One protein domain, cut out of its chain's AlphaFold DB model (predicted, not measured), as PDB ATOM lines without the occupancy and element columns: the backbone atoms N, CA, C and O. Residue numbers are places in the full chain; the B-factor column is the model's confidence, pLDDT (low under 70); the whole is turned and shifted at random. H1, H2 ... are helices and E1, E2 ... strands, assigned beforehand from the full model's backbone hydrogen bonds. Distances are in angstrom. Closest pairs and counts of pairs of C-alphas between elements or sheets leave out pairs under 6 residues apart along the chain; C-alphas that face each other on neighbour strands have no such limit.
ATOM      1  N   GLY A   7     113.252 146.567 143.901       60.69
ATOM      2  CA  GLY A   7     114.698 146.742 143.711       60.69
ATOM      3  C   GLY A   7     115.500 146.766 145.017       60.69
ATOM      4  O   GLY A   7     116.551 146.137 145.110       60.69
ATOM      5  N   GLY A   8     115.011 147.426 146.070       69.56
ATOM      6  CA  GLY A   8     115.711 147.425 147.352       69.56
ATOM      7  C   GLY A   8     115.707 146.058 148.048       69.56
ATOM      8  O   GLY A   8     116.573 145.806 148.883       69.56
ATOM      9  N   GLY A   9     114.735 145.189 147.745       79.75
ATOM     10  CA  GLY A   9     114.632 143.853 148.335       79.75
ATOM     11  C   GLY A   9     115.798 142.953 147.929       79.75
ATOM     12  O   GLY A   9     116.372 142.278 148.782       79.75
ATOM     13  N   GLU A  10     116.189 143.007 146.654       82.38
ATOM     14  CA  GLU A  10     117.347 142.281 146.122       82.38
ATOM     15  C   GLU A  10     118.653 142.783 146.752       82.38
ATOM     16  O   GLU A  10     119.427 141.984 147.277       82.38
ATOM     17  N   ILE A  11     118.847 144.106 146.809       83.19
ATOM     18  CA  ILE A  11     120.038 144.717 147.424       83.19
ATOM     19  C   ILE A  11     120.122 144.373 148.920       83.19
ATOM     20  O   ILE A  11     121.193 144.070 149.441       83.19
ATOM     21  N   LEU A  12     118.993 144.385 149.636       88.38
ATOM     22  CA  LEU A  12     118.964 144.007 151.048       88.38
ATOM     23  C   LEU A  12     119.338 142.533 151.249       88.38
ATOM     24  O   LEU A  12     120.079 142.223 152.181       88.38
ATOM     25  N   ALA A  13     118.841 141.634 150.396       90.25
ATOM     26  CA  ALA A  13     119.195 140.219 150.448       90.25
ATOM     27  C   ALA A  13     120.695 140.007 150.180       90.25
ATOM     28  O   ALA A  13     121.344 139.243 150.896       90.25
ATOM     29  N   GLU A  14     121.264 140.739 149.217       89.69
ATOM     30  CA  GLU A  14     122.704 140.752 148.950       89.69
ATOM     31  C   GLU A  14     123.498 141.223 150.180       89.69
ATOM     32  O   GLU A  14     124.419 140.539 150.627       89.69
ATOM     33  N   PHE A  15     123.092 142.327 150.817       91.06
ATOM     34  CA  PHE A  15     123.742 142.820 152.039       91.06
ATOM     35  C   PHE A  15     123.666 141.813 153.194       91.06
ATOM     36  O   PHE A  15     124.625 141.674 153.954       91.06
ATOM     37  N   GLN A  16     122.553 141.092 153.332       93.44
ATOM     38  CA  GLN A  16     122.407 140.036 154.337       93.44
ATOM     39  C   GLN A  16     123.327 138.844 154.058       93.44
ATOM     40  O   GLN A  16     123.938 138.318 154.991       93.44
ATOM     41  N   ALA A  17     123.466 138.445 152.791       95.81
ATOM     42  CA  ALA A  17     124.403 137.402 152.388       95.81
ATOM     43  C   ALA A  17     125.853 137.822 152.673       95.81
ATOM     44  O   ALA A  17     126.588 137.085 153.333       95.81
ATOM     45  N   HIS A  18     126.245 139.041 152.283       95.25
ATOM     46  CA  HIS A  18     127.573 139.586 152.579       95.25
ATOM     47  C   HIS A  18     127.830 139.658 154.089       95.25
ATOM     48  O   HIS A  18     128.903 139.276 154.553       95.25
ATOM     49  N   PHE A  19     126.842 140.072 154.887       95.00
ATOM     50  CA  PHE A  19     126.954 140.084 156.346       95.00
ATOM     51  C   PHE A  19     127.218 138.687 156.931       95.00
ATOM     52  O   PHE A  19     128.077 138.544 157.804       95.00
ATOM     53  N   ALA A  20     126.522 137.655 156.446       97.19
ATOM     54  CA  ALA A  20     126.746 136.279 156.886       97.19
ATOM     55  C   ALA A  20     128.171 135.797 156.558       97.19
ATOM     56  O   ALA A  20     128.819 135.177 157.399       97.19
ATOM     57  N   GLU A  21     128.686 136.143 155.376       97.81
ATOM     58  CA  GLU A  21     130.054 135.810 154.957       97.81
ATOM     59  C   GLU A  21     131.114 136.541 155.786       97.81
ATOM     60  O   GLU A  21     132.074 135.917 156.239       97.81
ATOM     61  N   ILE A  22     130.917 137.835 156.068       97.50
ATOM     62  CA  ILE A  22     131.798 138.615 156.953       97.50
ATOM     63  C   ILE A  22     131.844 137.992 158.348       97.50
ATOM     64  O   ILE A  22     132.911 137.906 158.956       97.50
ATOM     65  N   LYS A  23     130.689 137.571 158.874       97.88
ATOM     66  CA  LYS A  23     130.605 136.936 160.189       97.88
ATOM     67  C   LYS A  23     131.362 135.607 160.209       97.88
ATOM     68  O   LYS A  23     132.190 135.412 161.095       97.88
ATOM     69  N   ALA A  24     131.129 134.745 159.221       97.88
ATOM     70  CA  ALA A  24     131.814 133.460 159.107       97.88
ATOM     71  C   ALA A  24     133.339 133.626 158.982       97.88
ATOM     72  O   ALA A  24     134.096 132.895 159.614       97.88
ATOM     73  N   GLU A  25     133.798 134.623 158.221       97.88
ATOM     74  CA  GLU A  25     135.226 134.914 158.068       97.88
ATOM     75  C   GLU A  25     135.858 135.411 159.373       97.88
ATOM     76  O   GLU A  25     136.935 134.957 159.755       97.88
ATOM     77  N   ARG A  26     135.163 136.280 160.115       97.94
ATOM     78  CA  ARG A  26     135.613 136.712 161.447       97.94
ATOM     79  C   ARG A  26     135.728 135.538 162.420       97.94
ATOM     80  O   ARG A  26     136.708 135.461 163.155       97.94
ATOM     81  N   GLU A  27     134.755 134.629 162.425       98.00
ATOM     82  CA  GLU A  27     134.763 133.432 163.279       98.00
ATOM     83  C   GLU A  27     135.896 132.468 162.903       98.00
ATOM     84  O   GLU A  27     136.617 131.975 163.777       98.00
ATOM     85  N   ARG A  28     136.103 132.241 161.602       97.62
ATOM     86  CA  ARG A  28     137.198 131.424 161.069       97.62
ATOM     87  C   ARG A  28     138.563 131.993 161.463       97.62
ATOM     88  O   ARG A  28     139.386 131.256 162.000       97.62
ATOM     89  N   ALA A  29     138.787 133.285 161.229       97.69
ATOM     90  CA  ALA A  29     140.043 133.960 161.542       97.69
ATOM     91  C   ALA A  29     140.336 133.949 163.051       97.69
ATOM     92  O   ALA A  29     141.444 133.612 163.463       97.69
ATOM     93  N   ALA A  30     139.317 134.199 163.882       97.81
ATOM     94  CA  ALA A  30     139.439 134.088 165.334       97.81
ATOM     95  C   ALA A  30     139.812 132.663 165.782       97.81
ATOM     96  O   ALA A  30     140.662 132.500 166.652       97.81
ATOM     97  N   THR A  31     139.223 131.635 165.161       97.62
ATOM     98  CA  THR A  31     139.538 130.221 165.448       97.62
ATOM     99  C   THR A  31     140.970 129.860 165.047       97.62
ATOM    100  O   THR A  31     141.628 129.090 165.742       97.62
ATOM    101  N   ALA A  32     141.464 130.420 163.943       97.25
ATOM    102  CA  ALA A  32     142.818 130.194 163.442       97.25
ATOM    103  C   ALA A  32     143.889 131.092 164.103       97.25
ATOM    104  O   ALA A  32     145.077 130.863 163.895       97.25
ATOM    105  N   GLY A  33     143.495 132.084 164.911       97.38
ATOM    106  CA  GLY A  33     144.422 133.025 165.546       97.38
ATOM    107  C   GLY A  33     145.045 134.036 164.575       97.38
ATOM    108  O   GLY A  33     146.157 134.504 164.808       97.38
ATOM    109  N   GLU A  34     144.342 134.374 163.495       97.25
ATOM    110  CA  GLU A  34     144.810 135.288 162.446       97.25
ATOM    111  C   GLU A  34     143.831 136.445 162.198       97.25
ATOM    112  O   GLU A  34     142.762 136.530 162.806       97.25
ATOM    113  N   GLN A  35     144.209 137.373 161.315       95.88
ATOM    114  CA  GLN A  35     143.323 138.459 160.897       95.88
ATOM    115  C   GLN A  35     142.329 137.977 159.827       95.88
ATOM    116  O   GLN A  35     142.703 137.160 158.985       95.88
ATOM    117  N   PRO A  36     141.082 138.487 159.821       96.19
ATOM    118  CA  PRO A  36     140.121 138.197 158.760       96.19
ATOM    119  C   PRO A  36     140.646 138.584 157.368       96.19
ATOM    120  O   PRO A  36     141.073 139.719 157.159       96.19
ATOM    121  N   ASP A  37     140.546 137.675 156.399       94.31
ATOM    122  CA  ASP A  37     140.864 137.930 154.990       94.31
ATOM    123  C   ASP A  37     139.627 138.474 154.263       94.31
ATOM    124  O   ASP A  37     138.887 137.768 153.569       94.31
ATOM    125  N   PHE A  38     139.382 139.774 154.432       93.88
ATOM    126  CA  PHE A  38     138.302 140.454 153.719       93.88
ATOM    127  C   PHE A  38     138.611 140.680 152.236       93.88
ATOM    128  O   PHE A  38     137.677 140.812 151.446       93.88
ATOM    129  N   VAL A  39     139.882 140.658 151.825       94.19
ATOM    130  CA  VAL A  39     140.279 140.825 150.419       94.19
ATOM    131  C   VAL A  39     139.697 139.703 149.563       94.19
ATOM    132  O   VAL A  39     139.168 139.950 148.474       94.19
ATOM    133  N   LYS A  40     139.725 138.468 150.069       94.12
ATOM    134  CA  LYS A  40     139.090 137.321 149.412       94.12
ATOM    135  C   LYS A  40     137.585 137.516 149.218       94.12
ATOM    136  O   LYS A  40     137.072 137.195 148.143       94.12
ATOM    137  N   LEU A  41     136.886 138.053 150.219       94.38
ATOM    138  CA  LEU A  41     135.450 138.336 150.129       94.38
ATOM    139  C   LEU A  41     135.157 139.460 149.132       94.38
ATOM    140  O   LEU A  41     134.329 139.289 148.243       94.38
ATOM    141  N   VAL A  42     135.899 140.567 149.202       91.69
ATOM    142  CA  VAL A  42     135.753 141.700 148.277       91.69
ATOM    143  C   VAL A  42     135.924 141.244 146.829       91.69
ATOM    144  O   VAL A  42     135.088 141.564 145.987       91.69
ATOM    145  N   ARG A  43     136.946 140.432 146.530       91.62
ATOM    146  CA  ARG A  43     137.152 139.858 145.187       91.62
ATOM    147  C   ARG A  43     136.004 138.947 144.758       91.62
ATOM    148  O   ARG A  43     135.592 139.005 143.602       91.62
ATOM    149  N   LYS A  44     135.470 138.136 145.676       92.88
ATOM    150  CA  LYS A  44     134.306 137.277 145.418       92.88
ATOM    151  C   LYS A  44     133.063 138.096 145.048       92.88
ATOM    152  O   LYS A  44     132.315 137.673 144.173       92.88
ATOM    153  N   TRP A  45     132.866 139.262 145.661       91.50
ATOM    154  CA  TRP A  45     131.732 140.156 145.385       91.50
ATOM    155  C   TRP A  45     131.934 141.068 144.160       91.50
ATOM    156  O   TRP A  45     131.105 141.932 143.892       91.50
ATOM    157  N   GLY A  46     133.022 140.887 143.401       89.94
ATOM    158  CA  GLY A  46     133.316 141.639 142.173       89.94
ATOM    159  C   GLY A  46     134.505 142.598 142.277       89.94
ATOM    160  O   GLY A  46     135.022 143.035 141.250       89.94
ATOM    161  N   GLY A  47     135.000 142.862 143.487       93.12
ATOM    162  CA  GLY A  47     136.205 143.651 143.735       93.12
ATOM    163  C   GLY A  47     136.048 145.159 143.525       93.12
ATOM    164  O   GLY A  47     134.968 145.683 143.260       93.12
ATOM    165  N   VAL A  48     137.172 145.866 143.641       94.94
ATOM    166  CA  VAL A  48     137.298 147.295 143.324       94.94
ATOM    167  C   VAL A  48     138.398 147.430 142.282       94.94
ATOM    168  O   VAL A  48     139.474 146.868 142.463       94.94
ATOM    169  N   THR A  49     138.144 148.151 141.190       94.81
ATOM    170  CA  THR A  49     139.135 148.357 140.123       94.81
ATOM    171  C   THR A  49     139.349 149.842 139.871       94.81
ATOM    172  O   THR A  49     138.431 150.549 139.457       94.81
ATOM    173  N   LEU A  50     140.581 150.309 140.063       94.75
ATOM    174  CA  LEU A  50     141.024 151.626 139.634       94.75
ATOM    175  C   LEU A  50     141.344 151.576 138.139       94.75
ATOM    176  O   LEU A  50     142.308 150.939 137.718       94.75
ATOM    177  N   CYS A  51     140.522 152.239 137.331       95.06
ATOM    178  CA  CYS A  51     140.765 152.385 135.899       95.06
ATOM    179  C   CYS A  51     141.553 153.672 135.648       95.06
ATOM    180  O   CYS A  51     141.124 154.754 136.056       95.06
ATOM    181  N   TYR A  52     142.690 153.573 134.962       94.12
ATOM    182  CA  TYR A  52     143.532 154.718 134.636       94.12
ATOM    183  C   TYR A  52     143.765 154.810 133.134       94.12
ATOM    184  O   TYR A  52     144.065 153.821 132.477       94.12
ATOM    185  N   ARG A  53     143.673 156.021 132.575       93.12
ATOM    186  CA  ARG A  53     143.800 156.238 131.123       93.12
ATOM    187  C   ARG A  53     145.206 155.987 130.564       93.12
ATOM    188  O   ARG A  53     145.349 155.883 129.355       93.12
ATOM    189  N   LYS A  54     146.237 155.938 131.413       93.88
ATOM    190  CA  LYS A  54     147.644 155.666 131.056       93.88
ATOM    191  C   LYS A  54     148.147 154.425 131.808       93.88
ATOM    192  O   LYS A  54     147.338 153.722 132.416       93.88
ATOM    193  N   GLY A  55     149.455 154.178 131.798       93.81
ATOM    194  CA  GLY A  55     150.072 153.171 132.653       93.81
ATOM    195  C   GLY A  55     150.125 153.611 134.119       93.81
ATOM    196  O   GLY A  55     150.150 154.799 134.441       93.81
ATOM    197  N   MET A  56     150.196 152.650 135.032       92.31
ATOM    198  CA  MET A  56     150.412 152.834 136.465       92.31
ATOM    199  C   MET A  56     151.689 153.631 136.725       92.31
ATOM    200  O   MET A  56     151.685 154.527 137.560       92.31
ATOM    201  N   LYS A  57     152.757 153.380 135.955       92.12
ATOM    202  CA  LYS A  57     154.023 154.133 136.044       92.12
ATOM    203  C   LYS A  57     153.856 155.620 135.720       92.12
ATOM    204  O   LYS A  57     154.630 156.447 136.199       92.12
ATOM    205  N   ASP A  58     152.831 155.967 134.943       90.19
ATOM    206  CA  ASP A  58     152.477 157.351 134.638       90.19
ATOM    207  C   ASP A  58     151.593 157.978 135.719       90.19
ATOM    208  O   ASP A  58     151.424 159.199 135.729       90.19
ATOM    209  N   ALA A  59     151.023 157.199 136.639       88.12
ATOM    210  CA  ALA A  59     150.175 157.735 137.692       88.12
ATOM    211  C   ALA A  59     151.001 158.606 138.662       88.12
ATOM    212  O   ALA A  59     152.124 158.241 139.022       88.12
ATOM    213  N   PRO A  60     150.469 159.755 139.121       83.12
ATOM    214  CA  PRO A  60     151.123 160.561 140.151       83.12
ATOM    215  C   PRO A  60     151.404 159.771 141.430       83.12
ATOM    216  O   PRO A  60     152.492 159.914 141.975       83.12
ATOM    217  N   ALA A  61     150.481 158.894 141.842       85.25
ATOM    218  CA  ALA A  61     150.673 157.996 142.979       85.25
ATOM    219  C   ALA A  61     151.953 157.164 142.811       85.25
ATOM    220  O   ALA A  61     152.806 157.181 143.679       85.25
ATOM    221  N   TYR A  62     152.195 156.555 141.649       88.94
ATOM    222  CA  TYR A  62     153.438 155.811 141.421       88.94
ATOM    223  C   TYR A  62     154.689 156.708 141.437       88.94
ATOM    224  O   TYR A  62     155.707 156.353 142.021       88.94
ATOM    225  N   ARG A  63     154.636 157.879 140.790       87.56
ATOM    226  CA  ARG A  63     155.813 158.754 140.619       87.56
ATOM    227  C   ARG A  63     156.200 159.528 141.876       87.56
ATOM    228  O   ARG A  63     157.373 159.841 142.047       87.56
ATOM    229  N   LEU A  64     155.219 159.885 142.700       82.56
ATOM    230  CA  LEU A  64     155.392 160.777 143.845       82.56
ATOM    231  C   LEU A  64     155.245 160.050 145.185       82.56
ATOM    232  O   LEU A  64     155.859 160.485 146.154       82.56
ATOM    233  N   ASN A  65     154.455 158.971 145.251       83.06
ATOM    234  CA  ASN A  65     154.170 158.245 146.489       83.06
ATOM    235  C   ASN A  65     153.782 156.771 146.240       83.06
ATOM    236  O   ASN A  65     152.643 156.358 146.467       83.06
ATOM    237  N   HIS A  66     154.712 155.972 145.706       88.75
ATOM    238  CA  HIS A  66     154.428 154.600 145.256       88.75
ATOM    239  C   HIS A  66     153.879 153.672 146.356       88.75
ATOM    240  O   HIS A  66     153.245 152.666 146.037       88.75
ATOM    241  N   GLU A  67     154.060 154.021 147.634       90.31
ATOM    242  CA  GLU A  67     153.444 153.333 148.772       90.31
ATOM    243  C   GLU A  67     151.910 153.291 148.671       90.31
ATOM    244  O   GLU A  67     151.312 152.280 149.030       90.31
ATOM    245  N   GLU A  68     151.264 154.316 148.101       88.44
ATOM    246  CA  GLU A  68     149.807 154.326 147.878       88.44
ATOM    247  C   GLU A  68     149.357 153.183 146.964       88.44
ATOM    248  O   GLU A  68     148.329 152.553 147.210       88.44
ATOM    249  N   ILE A  69     150.140 152.884 145.923       91.00
ATOM    250  CA  ILE A  69     149.848 151.780 145.004       91.00
ATOM    251  C   ILE A  69     150.038 150.439 145.714       91.00
ATOM    252  O   ILE A  69     149.204 149.549 145.562       91.00
ATOM    253  N   ILE A  70     151.102 150.302 146.511       93.19
ATOM    254  CA  ILE A  70     151.358 149.085 147.292       93.19
ATOM    255  C   ILE A  70     150.182 148.823 148.237       93.19
ATOM    256  O   ILE A  70     149.613 147.734 148.210       93.19
ATOM    257  N   LYS A  71     149.758 149.834 149.006       93.69
ATOM    258  CA  LYS A  71     148.629 149.711 149.936       93.69
ATOM    259  C   LYS A  71     147.310 149.425 149.231       93.69
ATOM    260  O   LYS A  71     146.569 148.560 149.680       93.69
ATOM    261  N   ALA A  72     147.036 150.062 148.093       92.00
ATOM    262  CA  ALA A  72     145.841 149.749 147.312       92.00
ATOM    263  C   ALA A  72     145.802 148.268 146.883       92.00
ATOM    264  O   ALA A  72     144.762 147.618 146.997       92.00
ATOM    265  N   LEU A  73     146.933 147.718 146.431       92.00
ATOM    266  CA  LEU A  73     147.034 146.313 146.024       92.00
ATOM    267  C   LEU A  73     146.922 145.345 147.216       92.00
ATOM    268  O   LEU A  73     146.279 144.302 147.075       92.00
ATOM    269  N   GLU A  74     147.507 145.688 148.371       91.56
ATOM    270  CA  GLU A  74     147.357 144.940 149.634       91.56
ATOM    271  C   GLU A  74     145.884 144.861 150.072       91.56
ATOM    272  O   GLU A  74     145.421 143.788 150.449       91.56
ATOM    273  N   GLU A  75     145.126 145.952 149.922       90.94
ATOM    274  CA  GLU A  75     143.677 146.025 150.189       90.94
ATOM    275  C   GLU A  75     142.819 145.358 149.091       90.94
ATOM    276  O   GLU A  75     141.588 145.355 149.140       90.94
ATOM    277  N   GLY A  76     143.451 144.770 148.069       90.25
ATOM    278  CA  GLY A  76     142.764 144.035 147.010       90.25
ATOM    279  C   GLY A  76     142.186 144.890 145.885       90.25
ATOM    280  O   GLY A  76     141.428 144.356 145.070       90.25
ATOM    281  N   ILE A  77     142.546 146.174 145.800       93.50
ATOM    282  CA  ILE A  77     142.132 147.071 144.718       93.50
ATOM    283  C   ILE A  77     142.912 146.713 143.450       93.50
ATOM    284  O   ILE A  77     144.135 146.810 143.399       93.50
ATOM    285  N   GLY A  78     142.200 146.305 142.402       92.56
ATOM    286  CA  GLY A  78     142.773 146.046 141.087       92.56
ATOM    287  C   GLY A  78     143.143 147.338 140.360       92.56
ATOM    288  O   GLY A  78     142.525 148.381 140.568       92.56
ATOM    289  N   PHE A  79     144.121 147.264 139.460       93.88
ATOM    290  CA  PHE A  79     144.509 148.382 138.602       93.88
ATOM    291  C   PHE A  79     144.331 147.991 137.135       93.88
ATOM    292  O   PHE A  79     144.914 147.012 136.674       93.88
ATOM    293  N   ALA A  80     143.526 148.754 136.400       95.06
ATOM    294  CA  ALA A  80     143.314 148.580 134.972       95.06
ATOM    295  C   ALA A  80     143.889 149.786 134.222       95.06
ATOM    296  O   ALA A  80     143.333 150.884 134.245       95.06
ATOM    297  N   GLU A  81     145.036 149.576 133.584       96.00
ATOM    298  CA  GLU A  81     145.727 150.589 132.788       96.00
ATOM    299  C   GLU A  81     145.042 150.807 131.438       96.00
ATOM    300  O   GLU A  81     144.335 149.934 130.930       96.00
ATOM    301  N   HIS A  82     145.323 151.955 130.828       96.94
ATOM    302  CA  HIS A  82     144.902 152.291 129.472       96.94
ATOM    303  C   HIS A  82     143.386 152.256 129.233       96.94
ATOM    304  O   HIS A  82     142.942 151.953 128.130       96.94
ATOM    305  N   LEU A  83     142.573 152.600 130.232       96.50
ATOM    306  CA  LEU A  83     141.117 152.664 130.091       96.50
ATOM    307  C   LEU A  83     140.599 154.075 130.362       96.50
ATOM    308  O   LEU A  83     140.873 154.661 131.408       96.50
ATOM    309  N   SER A  84     139.815 154.607 129.425       94.56
ATOM    310  CA  SER A  84     139.062 155.853 129.601       94.56
ATOM    311  C   SER A  84     137.565 155.560 129.507       94.56
ATOM    312  O   SER A  84     137.156 154.945 128.522       94.56
ATOM    313  N   PRO A  85     136.739 155.955 130.496       94.50
ATOM    314  CA  PRO A  85     135.308 155.667 130.466       94.50
ATOM    315  C   PRO A  85     134.641 156.393 129.293       94.50
ATOM    316  O   PRO A  85     134.974 157.543 129.008       94.50
ATOM    317  N   LEU A  86     133.714 155.708 128.622       93.44
ATOM    318  CA  LEU A  86     132.898 156.252 127.534       93.44
ATOM    319  C   LEU A  86     131.422 156.306 127.911       93.44
ATOM    320  O   LEU A  86     130.784 157.336 127.729       93.44
ATOM    321  N   GLU A  87     130.887 155.201 128.427       94.44
ATOM    322  CA  GLU A  87     129.451 155.057 128.648       94.44
ATOM    323  C   GLU A  87     129.169 154.244 129.907       94.44
ATOM    324  O   GLU A  87     129.764 153.189 130.133       94.44
ATOM    325  N   ALA A  88     128.247 154.749 130.725       93.12
ATOM    326  CA  ALA A  88     127.684 154.044 131.864       93.12
ATOM    327  C   ALA A  88     126.383 153.366 131.424       93.12
ATOM    328  O   ALA A  88     125.385 154.037 131.167       93.12
ATOM    329  N   VAL A  89     126.399 152.038 131.340       94.75
ATOM    330  CA  VAL A  89     125.253 151.240 130.903       94.75
ATOM    331  C   VAL A  89     124.459 150.809 132.129       94.75
ATOM    332  O   VAL A  89     124.991 150.212 133.072       94.75
ATOM    333  N   VAL A  90     123.165 151.115 132.108       90.69
ATOM    334  CA  VAL A  90     122.228 150.770 133.177       90.69
ATOM    335  C   VAL A  90     121.413 149.523 132.833       90.69
ATOM    336  O   VAL A  90     121.243 149.180 131.664       90.69
ATOM    337  N   ASP A  91     120.925 148.817 133.848       86.94
ATOM    338  CA  ASP A  91     119.979 147.712 133.684       86.94
ATOM    339  C   ASP A  91     118.529 148.202 133.492       86.94
ATOM    340  O   ASP A  91     118.251 149.401 133.421       86.94
ATOM    341  N   GLY A  92     117.577 147.264 133.401       80.88
ATOM    342  CA  GLY A  92     116.153 147.576 133.225       80.88
ATOM    343  C   GLY A  92     115.522 148.360 134.384       80.88
ATOM    344  O   GLY A  92     114.445 148.923 134.209       80.88
ATOM    345  N   ASN A  93     116.193 148.436 135.538       75.88
ATOM    346  CA  ASN A  93     115.776 149.229 136.691       75.88
ATOM    347  C   ASN A  93     116.486 150.596 136.747       75.88
ATOM    348  O   ASN A  93     116.260 151.367 137.680       75.88
ATOM    349  N   GLY A  94     117.344 150.909 135.769       79.12
ATOM    350  CA  GLY A  94     118.126 152.143 135.727       79.12
ATOM    351  C   GLY A  94     119.346 152.147 136.656       79.12
ATOM    352  O   GLY A  94     119.965 153.199 136.823       79.12
ATOM    353  N   ALA A  95     119.705 151.007 137.257       83.56
ATOM    354  CA  ALA A  95     120.900 150.880 138.086       83.56
ATOM    355  C   ALA A  95     122.133 150.596 137.220       83.56
ATOM    356  O   ALA A  95     122.034 149.930 136.190       83.56
ATOM    357  N   LEU A  96     123.308 151.081 137.632       90.38
ATOM    358  CA  LEU A  96     124.547 150.818 136.898       90.38
ATOM    359  C   LEU A  96     124.819 149.307 136.840       90.38
ATOM    360  O   LEU A  96     124.798 148.607 137.859       90.38
ATOM    361  N   LYS A  97     125.070 148.815 135.630       92.88
ATOM    362  CA  LYS A  97     125.366 147.409 135.358       92.88
ATOM    363  C   LYS A  97     126.811 147.229 134.916       92.88
ATOM    364  O   LYS A  97     127.504 146.326 135.386       92.88
ATOM    365  N   GLU A  98     127.250 148.066 133.988       96.62
ATOM    366  CA  GLU A  98     128.565 147.977 133.371       96.62
ATOM    367  C   GLU A  98     128.998 149.338 132.828       96.62
ATOM    368  O   GLU A  98     128.192 150.249 132.642       96.62
ATOM    369  N   VAL A  99     130.298 149.485 132.597       97.44
ATOM    370  CA  VAL A  99     130.880 150.677 131.987       97.44
ATOM    371  C   VAL A  99     131.687 150.246 130.776       97.44
ATOM    372  O   VAL A  99     132.516 149.335 130.861       97.44
ATOM    373  N   ILE A 100     131.440 150.909 129.652       97.81
ATOM    374  CA  ILE A 100     132.203 150.741 128.421       97.81
ATOM    375  C   ILE A 100     133.361 151.732 128.460       97.81
ATOM    376  O   ILE A 100     133.172 152.933 128.660       97.81
ATOM    377  N   PHE A 101     134.569 151.226 128.252       97.75
ATOM    378  CA  PHE A 101     135.802 151.996 128.206       97.75
ATOM    379  C   PHE A 101     136.385 151.983 126.795       97.75
ATOM    380  O   PHE A 101     136.402 150.950 126.125       97.75
ATOM    381  N   ALA A 102     136.927 153.121 126.371       97.75
ATOM    382  CA  ALA A 102     137.875 153.183 125.270       97.75
ATOM    383  C   ALA A 102     139.230 152.682 125.759       97.75
ATOM    384  O   ALA A 102     139.779 153.234 126.724       97.75
ATOM    385  N   VAL A 103     139.799 151.709 125.054       97.62
ATOM    386  CA  VAL A 103     141.196 151.332 125.260       97.62
ATOM    387  C   VAL A 103     142.080 152.452 124.718       97.62
ATOM    388  O   VAL A 103     141.870 152.966 123.618       97.62
ATOM    389  N   GLN A 104     143.035 152.880 125.531       97.06
ATOM    390  CA  GLN A 104     143.972 153.948 125.221       97.06
ATOM    391  C   GLN A 104     145.308 153.362 124.766       97.06
ATOM    392  O   GLN A 104     145.756 152.329 125.250       97.06
ATOM    393  N   GLY A 105     145.982 154.038 123.850       95.19
ATOM    394  CA  GLY A 105     147.283 153.612 123.356       95.19
ATOM    395  C   GLY A 105     147.866 154.616 122.377       95.19
ATOM    396  O   GLY A 105     147.292 155.677 122.130       95.19
ATOM    397  N   THR A 106     149.025 154.289 121.819       94.12
ATOM    398  CA  THR A 106     149.649 155.107 120.775       94.12
ATOM    399  C   THR A 106     148.946 154.855 119.444       94.12
ATOM    400  O   THR A 106     148.962 153.740 118.926       94.12
ATOM    401  N   LYS A 107     148.321 155.894 118.891       91.44
ATOM    402  CA  LYS A 107     147.678 155.886 117.574       91.44
ATOM    403  C   LYS A 107     148.719 155.863 116.441       91.44
ATOM    404  O   LYS A 107     149.879 156.208 116.676       91.44
ATOM    405  N   PRO A 108     148.317 155.545 115.192       89.56
ATOM    406  CA  PRO A 108     149.214 155.586 114.030       89.56
ATOM    407  C   PRO A 108     149.882 156.949 113.779       89.56
ATOM    408  O   PRO A 108     150.952 157.001 113.183       89.56
ATOM    409  N   ASP A 109     149.280 158.045 114.247       91.12
ATOM    410  CA  ASP A 109     149.836 159.405 114.173       91.12
ATOM    411  C   ASP A 109     150.849 159.721 115.297       91.12
ATOM    412  O   ASP A 109     151.302 160.858 115.430       91.12
ATOM    413  N   GLY A 110     151.185 158.731 116.131       90.94
ATOM    414  CA  GLY A 110     152.092 158.857 117.269       90.94
ATOM    415  C   GLY A 110     151.464 159.478 118.522       90.94
ATOM    416  O   GLY A 110     152.135 159.563 119.551       90.94
ATOM    417  N   LYS A 111     150.193 159.906 118.488       92.88
ATOM    418  CA  LYS A 111     149.523 160.506 119.652       92.88
ATOM    419  C   LYS A 111     148.907 159.440 120.549       92.88
ATOM    420  O   LYS A 111     148.325 158.467 120.084       92.88
ATOM    421  N   PHE A 112     148.972 159.655 121.860       93.00
ATOM    422  CA  PHE A 112     148.299 158.788 122.824       93.00
ATOM    423  C   PHE A 112     146.797 159.112 122.898       93.00
ATOM    424  O   PHE A 112     146.426 160.272 123.087       93.00
ATOM    425  N   GLY A 113     145.929 158.107 122.777       94.19
ATOM    426  CA  GLY A 113     144.481 158.261 122.920       94.19
ATOM    427  C   GLY A 113     143.702 156.990 122.581       94.19
ATOM    428  O   GLY A 113     144.274 155.910 122.517       94.19
ATOM    429  N   ASP A 114     142.398 157.126 122.337       95.88
ATOM    430  CA  ASP A 114     141.509 156.014 121.959       95.88
ATOM    431  C   ASP A 114     141.976 155.303 120.673       95.88
ATOM    432  O   ASP A 114     141.994 155.923 119.610       95.88
ATOM    433  N   ILE A 115     142.329 154.018 120.764       96.31
ATOM    434  CA  ILE A 115     142.793 153.201 119.623       96.31
ATOM    435  C   ILE A 115     141.657 152.487 118.869       96.31
ATOM    436  O   ILE A 115     141.917 151.685 117.979       96.31
ATOM    437  N   GLY A 116     140.397 152.769 119.206       94.94
ATOM    438  CA  GLY A 116     139.211 152.190 118.569       94.94
ATOM    439  C   GLY A 116     138.728 150.879 119.196       94.94
ATOM    440  O   GLY A 116     137.637 150.418 118.868       94.94
ATOM    441  N   GLU A 117     139.479 150.302 120.135       96.75
ATOM    442  CA  GLU A 117     139.060 149.121 120.894       96.75
ATOM    443  C   GLU A 117     138.185 149.518 122.097       96.75
ATOM    444  O   GLU A 117     138.331 150.597 122.688       96.75
ATOM    445  N   ARG A 118     137.233 148.651 122.451       97.69
ATOM    446  CA  ARG A 118     136.301 148.851 123.563       97.69
ATOM    447  C   ARG A 118     136.439 147.718 124.564       97.69
ATOM    448  O   ARG A 118     136.466 146.554 124.182       97.69
ATOM    449  N   LYS A 119     136.469 148.066 125.848       97.38
ATOM    450  CA  LYS A 119     136.462 147.105 126.949       97.38
ATOM    451  C   LYS A 119     135.303 147.409 127.876       97.38
ATOM    452  O   LYS A 119     135.193 148.522 128.374       97.38
ATOM    453  N   THR A 120     134.475 146.411 128.140       97.38
ATOM    454  CA  THR A 120     133.363 146.535 129.081       97.38
ATOM    455  C   THR A 120     133.751 145.909 130.410       97.38
ATOM    456  O   THR A 120     134.254 144.785 130.444       97.38
ATOM    457  N   LEU A 121     133.523 146.631 131.506       95.81
ATOM    458  CA  LEU A 121     133.683 146.115 132.862       95.81
ATOM    459  C   LEU A 121     132.332 146.134 133.572       95.81
ATOM    460  O   LEU A 121     131.679 147.178 133.626       95.81
ATOM    461  N   ALA A 122     131.934 144.994 134.142       94.75
ATOM    462  CA  ALA A 122     130.795 144.937 135.050       94.75
ATOM    463  C   ALA A 122     131.071 145.839 136.259       94.75
ATOM    464  O   ALA A 122     132.160 145.812 136.833       94.75
ATOM    465  N   CYS A 123     130.103 146.676 136.613       92.31
ATOM    466  CA  CYS A 123     130.283 147.716 137.609       92.31
ATOM    467  C   CYS A 123     128.930 148.100 138.203       92.31
ATOM    468  O   CYS A 123     128.028 148.503 137.477       92.31
TER     469      CYS A 123
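AT A GLANCE: This is residues 7 to 123 of the 584 residues of the protein "FAD-binding FR-type domain-containing protein" of Planctomycetaceae bacterium (UniProt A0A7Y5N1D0). A loose, flat model in which a strongly twisted antiparallel sheet of three strands, E3, E4 and E5, and a long helix, H1, lie toward opposite ends, with the small parallel strand pair E1 and E2 between them. H2 ties H1 to that pair, and H3 and H4 make the crossover from E1 to E2; residues 8 to 13 of H1 stick out free. The printed part has 117 residues with four named helices and five named strands, in the order H1 H2 E1 H3 H4 E2 E3 E4 E5; the class is mixed, helices and strands. The radius of gyration of the C-alphas is 18.4 A, and the spans are 59 by 41 by 17 A.

HOW THE PARTS SIT: E3, residues 83 to 90, E4, residues 96 to 106, and E5, residues 112 to 122, form a meander, each strand the antiparallel neighbour of the one before, with E3 and E5 as edge strands. In the hairpin E3 and E4, N 86 and O 100 are 2.8 A apart, within hydrogen-bond range; in the hairpin E4 and E5, N 101 and O 119 are 2.8 A apart. E3 bends by 62 degrees at residue 86 and E5 by 81 degrees at residue 116. E1, residues 48 to 51, and E2, residues 77 to 80, are parallel at 29 degrees, with N 50 and O 78 2.8 A apart. E2 and E3 meet only through their link, while the closest C-alphas of E1 and E3, Cys 51 and Leu 83, are 5.8 A apart. E1, H3, residues 60 to 65, H4, residues 67 to 74, and E2 make a strand-helix-strand unit, two parallel neighbour strands with helices between, and its crossover is right-handed. H3 and H4 touch only at the corner, about perpendicular at 74 degrees, closest at the C-alphas of Ala 61 and Glu 68, 6.2 A. H1, residues 7 to 32, touches H2, residues 38 to 44, with residues 21 to 25 alone, the closest C-alphas being those of Ile 22 and Phe 38, 7.5 A; this helical hairpin runs opposite ways at a steep tilt of 44 degrees. H1 is apart from E1 to E5. Every O i to N i+4 pair is within hydrogen-bond range in H2, H3 and H4, and 21 of 22 in H1.

IN THESE COORDINATES: H1 begins at C-alpha 7 (114.698, 146.742, 143.711) and is 38.1 A long. E3 measures 19.2 A, E4 30.1 A and E5 25.5 A; E5 ends at C-alpha 122 (130.795, 144.937, 135.050).

THE WHOLE: The C-alphas farthest apart, Thr 31 and Asp 109, are 59.9 A apart. The printed part has no cut, and no link is long. The mean pLDDT of the printed part is 92.4; residues 7 to 8 are under 70.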